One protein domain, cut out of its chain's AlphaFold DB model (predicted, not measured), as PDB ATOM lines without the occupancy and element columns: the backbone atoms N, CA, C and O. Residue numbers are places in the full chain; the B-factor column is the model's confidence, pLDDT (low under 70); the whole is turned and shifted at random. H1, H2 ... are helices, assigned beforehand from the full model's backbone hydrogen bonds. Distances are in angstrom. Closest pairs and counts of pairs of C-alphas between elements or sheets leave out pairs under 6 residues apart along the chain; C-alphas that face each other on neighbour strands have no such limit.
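This is residues 103 to 174 of the 176 residues of the protein "Recombinase" of Clostridium tyrobutyricum (UniProt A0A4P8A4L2). H1 and H3 form a small helical core, about perpendicular to each other, with H2 packed on one side and H5 on the other. Short H4 sits at a corner near H5, and the loop 128 to 139 makes the end beyond H2. The printed part has 72 residues with five named helices, H1 to H5 in order, and no named strand; it is all helix, compact, radius of gyration of the C-alphas 11.5 A, spanning 29 by 27 by 17 A.

Find C-alpha 103 at (-13.595, -46.329, -24.551); from there H1 runs 15.4 A to residue 113. Next come H2, residues 118 to 127, 14.2 A; H3, 140 to 147; and H4, 151 to 154. H5, 160 to 172, runs 18.7 A to C-alpha 172 at (-20.359, -30.526, -44.153).

Look at C-alphas 109 and 147, 6.7 A apart, the closest where H1 touches H3, about perpendicular at 78 degrees. H1 and H2 form a helical hairpin, a steep tilt of 38 degrees, closest C-alphas 111 and 121, 6.7 A. With residues 162 to 166 alone, H5 touches H1, closest C-alphas 113 and 166, 6.8 A. H2 and H5 are apart. Every O i to N i+4 pair is within hydrogen-bond range in H1, H2, H3 and H5; H4 is too short for one.

The farthest C-alphas, 135 and 172, are 31.3 A apart. The printed part has no cut; the link H2 to H3 is long. Residues 173 to 174 have pLDDT under 70.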
ATOM      1  N   ASP A 103     -13.677 -45.324 -23.482       92.38
ATOM      2  CA  ASP A 103     -13.595 -46.329 -24.551       92.38
ATOM      3  C   ASP A 103     -14.776 -46.225 -25.514       92.38
ATOM      4  O   ASP A 103     -14.617 -46.223 -26.735       92.38
ATOM      5  N   VAL A 104     -15.980 -46.047 -24.971       92.38
ATOM      6  CA  VAL A 104     -17.186 -45.840 -25.783       92.38
ATOM      7  C   VAL A 104     -17.117 -44.507 -26.527       92.38
ATOM      8  O   VAL A 104     -17.576 -44.418 -27.665       92.38
ATOM      9  N   ILE A 105     -16.542 -43.463 -25.916       93.69
ATOM     10  CA  ILE A 105     -16.355 -42.166 -26.577       93.69
ATOM     11  C   ILE A 105     -15.394 -42.319 -27.752       93.69
ATOM     12  O   ILE A 105     -15.781 -41.993 -28.871       93.69
ATOM     13  N   LYS A 106     -14.207 -42.894 -27.541       94.81
ATOM     14  CA  LYS A 106     -13.243 -43.214 -28.607       94.81
ATOM     15  C   LYS A 106     -13.897 -43.998 -29.731       94.81
ATOM     16  O   LYS A 106     -13.853 -43.573 -30.885       94.81
ATOM     17  N   ARG A 107     -14.650 -45.040 -29.381       95.12
ATOM     18  CA  ARG A 107     -15.380 -45.851 -30.354       95.12
ATOM     19  C   ARG A 107     -16.383 -45.047 -31.184       95.12
ATOM     20  O   ARG A 107     -16.513 -45.277 -32.385       95.12
ATOM     21  N   ILE A 108     -17.100 -44.104 -30.573       95.50
ATOM     22  CA  ILE A 108     -18.038 -43.220 -31.282       95.50
ATOM     23  C   ILE A 108     -17.305 -42.337 -32.301       95.50
ATOM     24  O   ILE A 108     -17.795 -42.188 -33.423       95.50
ATOM     25  N   TYR A 109     -16.157 -41.763 -31.928       95.94
ATOM     26  CA  TYR A 109     -15.349 -40.938 -32.832       95.94
ATOM     27  C   TYR A 109     -14.802 -41.767 -33.998       95.94
ATOM     28  O   TYR A 109     -14.985 -41.377 -35.150       95.94
ATOM     29  N   GLU A 110     -14.230 -42.940 -33.721       95.19
ATOM     30  CA  GLU A 110     -13.722 -43.867 -34.740       95.19
ATOM     31  C   GLU A 110     -14.793 -44.251 -35.760       95.19
ATOM     32  O   GLU A 110     -14.600 -44.067 -36.962       95.19
ATOM     33  N   LEU A 111     -15.949 -44.741 -35.292       95.25
ATOM     34  CA  LEU A 111     -17.038 -45.153 -36.178       95.25
ATOM     35  C   LEU A 111     -17.510 -43.985 -37.051       95.25
ATOM     36  O   LEU A 111     -17.826 -44.176 -38.227       95.25
ATOM     37  N   TYR A 112     -17.543 -42.770 -36.502       95.38
ATOM     38  CA  TYR A 112     -17.937 -41.591 -37.262       95.38
ATOM     39  C   TYR A 112     -16.911 -41.210 -38.336       95.38
ATOM     40  O   TYR A 112     -17.298 -40.928 -39.472       95.38
ATOM     41  N   ILE A 113     -15.618 -41.253 -38.004       92.94
ATOM     42  CA  ILE A 113     -14.511 -40.986 -38.938       92.94
ATOM     43  C   ILE A 113     -14.475 -42.029 -40.059       92.94
ATOM     44  O   ILE A 113     -14.289 -41.672 -41.220       92.94
ATOM     45  N   GLN A 114     -14.772 -43.293 -39.745       92.56
ATOM     46  CA  GLN A 114     -14.947 -44.380 -40.722       92.56
ATOM     47  C   GLN A 114     -16.152 -44.180 -41.656       92.56
ATOM     48  O   GLN A 114     -16.357 -44.946 -42.592       92.56
ATOM     49  N   GLY A 115     -16.958 -43.148 -41.419       92.81
ATOM     50  CA  GLY A 115     -18.005 -42.714 -42.324       92.81
ATOM     51  C   GLY A 115     -19.413 -43.108 -41.901       92.81
ATOM     52  O   GLY A 115     -20.354 -42.617 -42.531       92.81
ATOM     53  N   ASN A 116     -19.578 -43.873 -40.817       94.56
ATOM     54  CA  ASN A 116     -20.889 -44.278 -40.317       94.56
ATOM     55  C   ASN A 116     -21.768 -43.054 -40.007       94.56
ATOM     56  O   ASN A 116     -21.321 -41.998 -39.540       94.56
ATOM     57  N   SER A 117     -23.059 -43.184 -40.274       94.19
ATOM     58  CA  SER A 117     -24.065 -42.197 -39.911       94.19
ATOM     59  C   SER A 117     -24.346 -42.227 -38.408       94.19
ATOM     60  O   SER A 117     -24.181 -43.233 -37.720       94.19
ATOM     61  N   LEU A 118     -24.894 -41.128 -37.882       94.12
ATOM     62  CA  LEU A 118     -25.310 -41.049 -36.475       94.12
ATOM     63  C   LEU A 118     -26.343 -42.125 -36.091       94.12
ATOM     64  O   LEU A 118     -26.464 -42.463 -34.916       94.12
ATOM     65  N   LYS A 119     -27.122 -42.620 -37.067       95.06
ATOM     66  CA  LYS A 119     -28.109 -43.686 -36.851       95.06
ATOM     67  C   LYS A 119     -27.419 -45.033 -36.687       95.06
ATOM     68  O   LYS A 119     -27.748 -45.753 -35.756       95.06
ATOM     69  N   GLU A 120     -26.485 -45.340 -37.580       96.62
ATOM     70  CA  GLU A 120     -25.731 -46.594 -37.559       96.62
ATOM     71  C   GLU A 120     -24.936 -46.707 -36.267       96.62
ATOM     72  O   GLU A 120     -25.093 -47.693 -35.563       96.62
ATOM     73  N   ILE A 121     -24.230 -45.646 -35.869       96.94
ATOM     74  CA  ILE A 121     -23.483 -45.625 -34.604       96.94
ATOM     75  C   ILE A 121     -24.410 -45.893 -33.410       96.94
ATOM     76  O   ILE A 121     -24.096 -46.713 -32.553       96.94
ATOM     77  N   ALA A 122     -25.578 -45.242 -33.352       95.62
ATOM     78  CA  ALA A 122     -26.538 -45.474 -32.274       95.62
ATOM     79  C   ALA A 122     -27.044 -46.929 -32.254       95.62
ATOM     80  O   ALA A 122     -27.148 -47.527 -31.184       95.62
ATOM     81  N   ASN A 123     -27.331 -47.500 -33.426       95.81
ATOM     82  CA  ASN A 123     -27.755 -48.890 -33.557       95.81
ATOM     83  C   ASN A 123     -26.652 -49.862 -33.122       95.81
ATOM     84  O   ASN A 123     -26.949 -50.799 -32.388       95.81
ATOM     85  N   THR A 124     -25.399 -49.615 -33.511       96.06
ATOM     86  CA  THR A 124     -24.239 -50.415 -33.095       96.06
ATOM     87  C   THR A 124     -24.102 -50.425 -31.576       96.06
ATOM     88  O   THR A 124     -24.036 -51.493 -30.982       96.06
ATOM     89  N   LEU A 125     -24.145 -49.257 -30.927       93.94
ATOM     90  CA  LEU A 125     -24.030 -49.167 -29.467       93.94
ATOM     91  C   LEU A 125     -25.176 -49.883 -28.744       93.94
ATOM     92  O   LEU A 125     -24.942 -50.592 -27.770       93.94
ATOM     93  N   ASN A 126     -26.409 -49.721 -29.232       95.00
ATOM     94  CA  ASN A 126     -27.574 -50.392 -28.657       95.00
ATOM     95  C   ASN A 126     -27.533 -51.912 -28.860       95.00
ATOM     96  O   ASN A 126     -27.938 -52.640 -27.958       95.00
ATOM     97  N   GLY A 127     -27.050 -52.381 -30.015       91.75
ATOM     98  CA  GLY A 127     -26.874 -53.803 -30.318       91.75
ATOM     99  C   GLY A 127     -25.773 -54.463 -29.487       91.75
ATOM    100  O   GLY A 127     -25.869 -55.644 -29.187       91.75
ATOM    101  N   SER A 128     -24.775 -53.692 -29.052       91.00
ATOM    102  CA  SER A 128     -23.761 -54.115 -28.075       91.00
ATOM    103  C   SER A 128     -24.205 -53.933 -26.614       91.00
ATOM    104  O   SER A 128     -23.370 -53.984 -25.718       91.00
ATOM    105  N   GLU A 129     -25.489 -53.651 -26.369       90.06
ATOM    106  CA  GLU A 129     -26.089 -53.419 -25.045       90.06
ATOM    107  C   GLU A 129     -25.482 -52.262 -24.227       90.06
ATOM    108  O   GLU A 129     -25.804 -52.073 -23.050       90.06
ATOM    109  N   ILE A 130     -24.680 -51.402 -24.858       89.19
ATOM    110  CA  ILE A 130     -24.063 -50.248 -24.207       89.19
ATOM    111  C   ILE A 130     -25.152 -49.213 -23.935       89.19
ATOM    112  O   ILE A 130     -25.730 -48.628 -24.852       89.19
ATOM    113  N   LYS A 131     -25.425 -48.934 -22.662       88.25
ATOM    114  CA  LYS A 131     -26.403 -47.914 -22.267       88.25
ATOM    115  C   LYS A 131     -25.767 -46.529 -22.183       88.25
ATOM    116  O   LYS A 131     -24.574 -46.363 -21.944       88.25
ATOM    117  N   THR A 132     -26.591 -45.501 -22.357       87.31
ATOM    118  CA  THR A 132     -26.199 -44.119 -22.046       87.31
ATOM    119  C   THR A 132     -25.973 -43.948 -20.539       87.31
ATOM    120  O   THR A 132     -26.422 -44.763 -19.739       87.31
ATOM    121  N   LYS A 133     -25.356 -42.837 -20.108       81.19
ATOM    122  CA  LYS A 133     -25.067 -42.569 -18.680       81.19
ATOM    123  C   LYS A 133     -26.294 -42.616 -17.758       81.19
ATOM    124  O   LYS A 133     -26.155 -42.847 -16.566       81.19
ATOM    125  N   ARG A 134     -27.495 -42.367 -18.288       79.25
ATOM    126  CA  ARG A 134     -28.762 -42.451 -17.536       79.25
ATOM    127  C   ARG A 134     -29.472 -43.806 -17.695       79.25
ATOM    128  O   ARG A 134     -30.639 -43.905 -17.348       79.25
ATOM    129  N   GLY A 135     -28.819 -44.808 -18.282       82.38
ATOM    130  CA  GLY A 135     -29.385 -46.141 -18.521       82.38
ATOM    131  C   GLY A 135     -30.288 -46.260 -19.757       82.38
ATOM    132  O   GLY A 135     -30.736 -47.354 -20.079       82.38
ATOM    133  N   GLY A 136     -30.550 -45.166 -20.482       86.75
ATOM    134  CA  GLY A 136     -31.371 -45.183 -21.701       86.75
ATOM    135  C   GLY A 136     -30.618 -45.666 -22.946       86.75
ATOM    136  O   GLY A 136     -29.391 -45.782 -22.931       86.75
ATOM    137  N   ILE A 137     -31.351 -45.876 -24.042       91.62
ATOM    138  CA  ILE A 137     -30.794 -46.227 -25.358       91.62
ATOM    139  C   ILE A 137     -30.107 -45.037 -26.046       91.62
ATOM    140  O   ILE A 137     -30.427 -43.866 -25.810       91.62
ATOM    141  N   TRP A 138     -29.174 -45.335 -26.944       93.19
ATOM    142  CA  TRP A 138     -28.539 -44.357 -27.816       93.19
ATOM    143  C   TRP A 138     -29.485 -43.917 -28.931       93.19
ATOM    144  O   TRP A 138     -30.126 -44.728 -29.594       93.19
ATOM    145  N   SER A 139     -29.541 -42.606 -29.161       93.81
ATOM    146  CA  SER A 139     -30.246 -41.983 -30.283       93.81
ATOM    147  C   SER A 139     -29.257 -41.214 -31.160       93.81
ATOM    148  O   SER A 139     -28.165 -40.867 -30.701       93.81
ATOM    149  N   LYS A 140     -29.663 -40.837 -32.384       92.69
ATOM    150  CA  LYS A 140     -28.864 -39.942 -33.250       92.69
ATOM    151  C   LYS A 140     -28.443 -38.664 -32.515       92.69
ATOM    152  O   LYS A 140     -27.324 -38.185 -32.675       92.69
ATOM    153  N   SER A 141     -29.347 -38.112 -31.706       88.62
ATOM    154  CA  SER A 141     -29.110 -36.903 -30.917       88.62
ATOM    155  C   SER A 141     -28.107 -37.138 -29.791       88.62
ATOM    156  O   SER A 141     -27.284 -36.263 -29.541       88.62
ATOM    157  N   SER A 142     -28.147 -38.308 -29.147       89.81
ATOM    158  CA  SER A 142     -27.191 -38.697 -28.104       89.81
ATOM    159  C   SER A 142     -25.783 -38.857 -28.681       89.81
ATOM    160  O   SER A 142     -24.841 -38.293 -28.140       89.81
ATOM    161  N   VAL A 143     -25.650 -39.535 -29.825       92.12
ATOM    162  CA  VAL A 143     -24.361 -39.686 -30.527       92.12
ATOM    163  C   VAL A 143     -23.824 -38.326 -30.973       92.12
ATOM    164  O   VAL A 143     -22.677 -37.984 -30.699       92.12
ATOM    165  N   ARG A 144     -24.674 -37.489 -31.589       91.19
ATOM    166  CA  ARG A 144     -24.290 -36.126 -31.990       91.19
ATOM    167  C   ARG A 144     -23.839 -35.278 -30.805       91.19
ATOM    168  O   ARG A 144     -22.970 -34.430 -30.963       91.19
ATOM    169  N   PHE A 145     -24.468 -35.458 -29.646       88.81
ATOM    170  CA  PHE A 145     -24.086 -34.746 -28.435       88.81
ATOM    171  C   PHE A 145     -22.678 -35.134 -27.984       88.81
ATOM    172  O   PHE A 145     -21.912 -34.230 -27.676       88.81
ATOM    173  N   ILE A 146     -22.323 -36.426 -28.011       91.19
ATOM    174  CA  ILE A 146     -20.953 -36.869 -27.709       91.19
ATOM    175  C   ILE A 146     -19.956 -36.204 -28.655       91.19
ATOM    176  O   ILE A 146     -19.052 -35.538 -28.173       91.19
ATOM    177  N   LEU A 147     -20.168 -36.281 -29.972       90.56
ATOM    178  CA  LEU A 147     -19.221 -35.749 -30.963       90.56
ATOM    179  C   LEU A 147     -18.998 -34.224 -30.885       90.56
ATOM    180  O   LEU A 147     -17.975 -33.733 -31.345       90.56
ATOM    181  N   LEU A 148     -19.949 -33.462 -30.332       88.12
ATOM    182  CA  LEU A 148     -19.872 -31.997 -30.210       88.12
ATOM    183  C   LEU A 148     -19.529 -31.516 -28.796       88.12
ATOM    184  O   LEU A 148     -19.638 -30.323 -28.508       88.12
ATOM    185  N   ASN A 149     -19.194 -32.432 -27.889       86.50
ATOM    186  CA  ASN A 149     -18.902 -32.096 -26.507       86.50
ATOM    187  C   ASN A 149     -17.397 -31.888 -26.313       86.50
ATOM    188  O   ASN A 149     -16.650 -32.853 -26.186       86.50
ATOM    189  N   HIS A 150     -16.970 -30.628 -26.214       84.62
ATOM    190  CA  HIS A 150     -15.569 -30.258 -25.975       84.62
ATOM    191  C   HIS A 150     -14.981 -30.863 -24.687       84.62
ATOM    192  O   HIS A 150     -13.780 -31.091 -24.601       84.62
ATOM    193  N   LYS A 151     -15.825 -31.239 -23.714       85.69
ATOM    194  CA  LYS A 151     -15.366 -31.945 -22.508       85.69
ATOM    195  C   LYS A 151     -14.653 -33.265 -22.795       85.69
ATOM    196  O   LYS A 151     -13.942 -33.754 -21.934       85.69
ATOM    197  N   ASN A 152     -14.851 -33.861 -23.971       86.56
ATOM    198  CA  ASN A 152     -14.112 -35.062 -24.352       86.56
ATOM    199  C   ASN A 152     -12.617 -34.762 -24.558       86.56
ATOM    200  O   ASN A 152     -11.809 -35.655 -24.338       86.56
ATOM    201  N   VAL A 153     -12.268 -33.529 -24.946       84.81
ATOM    202  CA  VAL A 153     -10.878 -33.057 -25.028       84.81
ATOM    203  C   VAL A 153     -10.380 -32.621 -23.652       84.81
ATOM    204  O   VAL A 153      -9.307 -33.034 -23.239       84.81
ATOM    205  N   GLU A 154     -11.190 -31.867 -22.894       81.56
ATOM    206  CA  GLU A 154     -10.833 -31.440 -21.523       81.56
ATOM    207  C   GLU A 154     -10.560 -32.627 -20.586       81.56
ATOM    208  O   GLU A 154      -9.711 -32.532 -19.708       81.56
ATOM    209  N   ASN A 155     -11.277 -33.738 -20.774       84.69
ATOM    210  CA  ASN A 155     -11.085 -34.980 -20.025       84.69
ATOM    211  C   ASN A 155     -10.070 -35.936 -20.685       84.69
ATOM    212  O   ASN A 155      -9.998 -37.096 -20.286       84.69
ATOM    213  N   GLU A 156      -9.352 -35.493 -21.720       89.00
ATOM    214  CA  GLU A 156      -8.300 -36.259 -22.409       89.00
ATOM    215  C   GLU A 156      -8.777 -37.588 -23.035       89.00
ATOM    216  O   GLU A 156      -8.004 -38.520 -23.258       89.00
ATOM    217  N   PHE A 157     -10.068 -37.707 -23.357       90.00
ATOM    218  CA  PHE A 157     -10.599 -38.894 -24.033       90.00
ATOM    219  C   PHE A 157     -10.241 -38.917 -25.521       90.00
ATOM    220  O   PHE A 157     -10.102 -40.000 -26.091       90.00
ATOM    221  N   ILE A 158     -10.131 -37.737 -26.138       92.12
ATOM    222  CA  ILE A 158      -9.849 -37.502 -27.559       92.12
ATOM    223  C   ILE A 158      -8.931 -36.280 -27.673       92.12
ATOM    224  O   ILE A 158      -9.075 -35.340 -26.895       92.12
ATOM    225  N   ASP A 159      -8.025 -36.267 -28.647       92.56
ATOM    226  CA  ASP A 159      -7.185 -35.105 -28.944       92.56
ATOM    227  C   ASP A 159      -7.950 -33.982 -29.684       92.56
ATOM    228  O   ASP A 159      -9.000 -34.189 -30.305       92.56
ATOM    229  N   GLU A 160      -7.410 -32.765 -29.619       84.06
ATOM    230  CA  GLU A 160      -8.008 -31.559 -30.208       84.06
ATOM    231  C   GLU A 160      -8.186 -31.673 -31.738       84.06
ATOM    232  O   GLU A 160      -9.193 -31.210 -32.286       84.06
ATOM    233  N   ASP A 161      -7.263 -32.334 -32.442       86.56
ATOM    234  CA  ASP A 161      -7.305 -32.473 -33.903       86.56
ATOM    235  C   ASP A 161      -8.431 -33.418 -34.346       86.56
ATOM    236  O   ASP A 161      -9.204 -33.107 -35.264       86.56
ATOM    237  N   THR A 162      -8.592 -34.545 -33.651       89.75
ATOM    238  CA  THR A 162      -9.680 -35.507 -33.862       89.75
ATOM    239  C   THR A 162     -11.046 -34.876 -33.573       89.75
ATOM    240  O   THR A 162     -12.005 -35.058 -34.342       89.75
ATOM    241  N   TYR A 163     -11.150 -34.074 -32.507       89.69
ATOM    242  CA  TYR A 163     -12.363 -33.311 -32.203       89.69
ATOM    243  C   TYR A 163     -12.705 -32.310 -33.315       89.69
ATOM    244  O   TYR A 163     -13.817 -32.317 -33.854       89.69
ATOM    245  N   ASN A 164     -11.744 -31.486 -33.729       83.44
ATOM    246  CA  ASN A 164     -11.974 -30.479 -34.761       83.44
ATOM    247  C   ASN A 164     -12.331 -31.102 -36.118       83.44
ATOM    248  O   ASN A 164     -13.276 -30.654 -36.777       83.44
ATOM    249  N   SER A 165     -11.656 -32.189 -36.499       83.62
ATOM    250  CA  SER A 165     -11.934 -32.931 -37.735       83.62
ATOM    251  C   SER A 165     -13.367 -33.468 -37.771       83.62
ATOM    252  O   SER A 165     -14.095 -33.276 -38.751       83.62
ATOM    253  N   THR A 166     -13.832 -34.080 -36.681       86.12
ATOM    254  CA  THR A 166     -15.206 -34.603 -36.596       86.12
ATOM    255  C   THR A 166     -16.267 -33.501 -36.587       86.12
ATOM    256  O   THR A 166     -17.311 -33.654 -37.232       86.12
ATOM    257  N   VAL A 167     -16.004 -32.361 -35.939       84.38
ATOM    258  CA  VAL A 167     -16.890 -31.183 -35.976       84.38
ATOM    259  C   VAL A 167     -17.028 -30.631 -37.398       84.38
ATOM    260  O   VAL A 167     -18.136 -30.262 -37.809       84.38
ATOM    261  N   ILE A 168     -15.937 -30.582 -38.168       82.81
ATOM    262  CA  ILE A 168     -15.958 -30.160 -39.578       82.81
ATOM    263  C   ILE A 168     -16.819 -31.129 -40.401       82.81
ATOM    264  O   ILE A 168     -17.789 -30.695 -41.032       82.81
ATOM    265  N   LEU A 169     -16.559 -32.438 -40.299       84.62
ATOM    266  CA  LEU A 169     -17.316 -33.486 -41.002       84.62
ATOM    267  C   LEU A 169     -18.826 -33.434 -40.700       84.62
ATOM    268  O   LEU A 169     -19.657 -33.558 -41.606       84.62
ATOM    269  N   LEU A 170     -19.194 -33.186 -39.438       82.19
ATOM    270  CA  LEU A 170     -20.585 -33.020 -38.999       82.19
ATOM    271  C   LEU A 170     -21.300 -31.844 -39.664       82.19
ATOM    272  O   LEU A 170     -22.511 -31.913 -39.901       82.19
ATOM    273  N   ASN A 171     -20.582 -30.754 -39.924       75.44
ATOM    274  CA  ASN A 171     -21.149 -29.549 -40.519       75.44
ATOM    275  C   ASN A 171     -21.237 -29.637 -42.047       75.44
ATOM    276  O   ASN A 171     -22.172 -29.079 -42.623       75.44
ATOM    277  N   ASP A 172     -20.325 -30.356 -42.698       72.50
ATOM    278  CA  ASP A 172     -20.359 -30.526 -44.153       72.50
ATOM    279  C   ASP A 172     -21.407 -31.546 -44.602       72.50
ATOM    280  O   ASP A 172     -22.119 -31.303 -45.577       72.50
ATOM    281  N   ARG A 173     -21.634 -32.615 -43.827       67.31
ATOM    282  CA  ARG A 173     -22.740 -33.564 -44.073       67.31
ATOM    283  C   ARG A 173     -24.138 -32.957 -43.898       67.31
ATOM    284  O   ARG A 173     -25.110 -33.582 -44.293       67.31
ATOM    285  N   LYS A 174     -24.257 -31.755 -43.323       58.03
ATOM    286  CA  LYS A 174     -25.523 -31.002 -43.222       58.03
ATOM    287  C   LYS A 174     -25.902 -30.246 -44.502       58.03
ATOM    288  O   LYS A 174     -27.008 -29.718 -44.559       58.03
TER     289      LYS A 174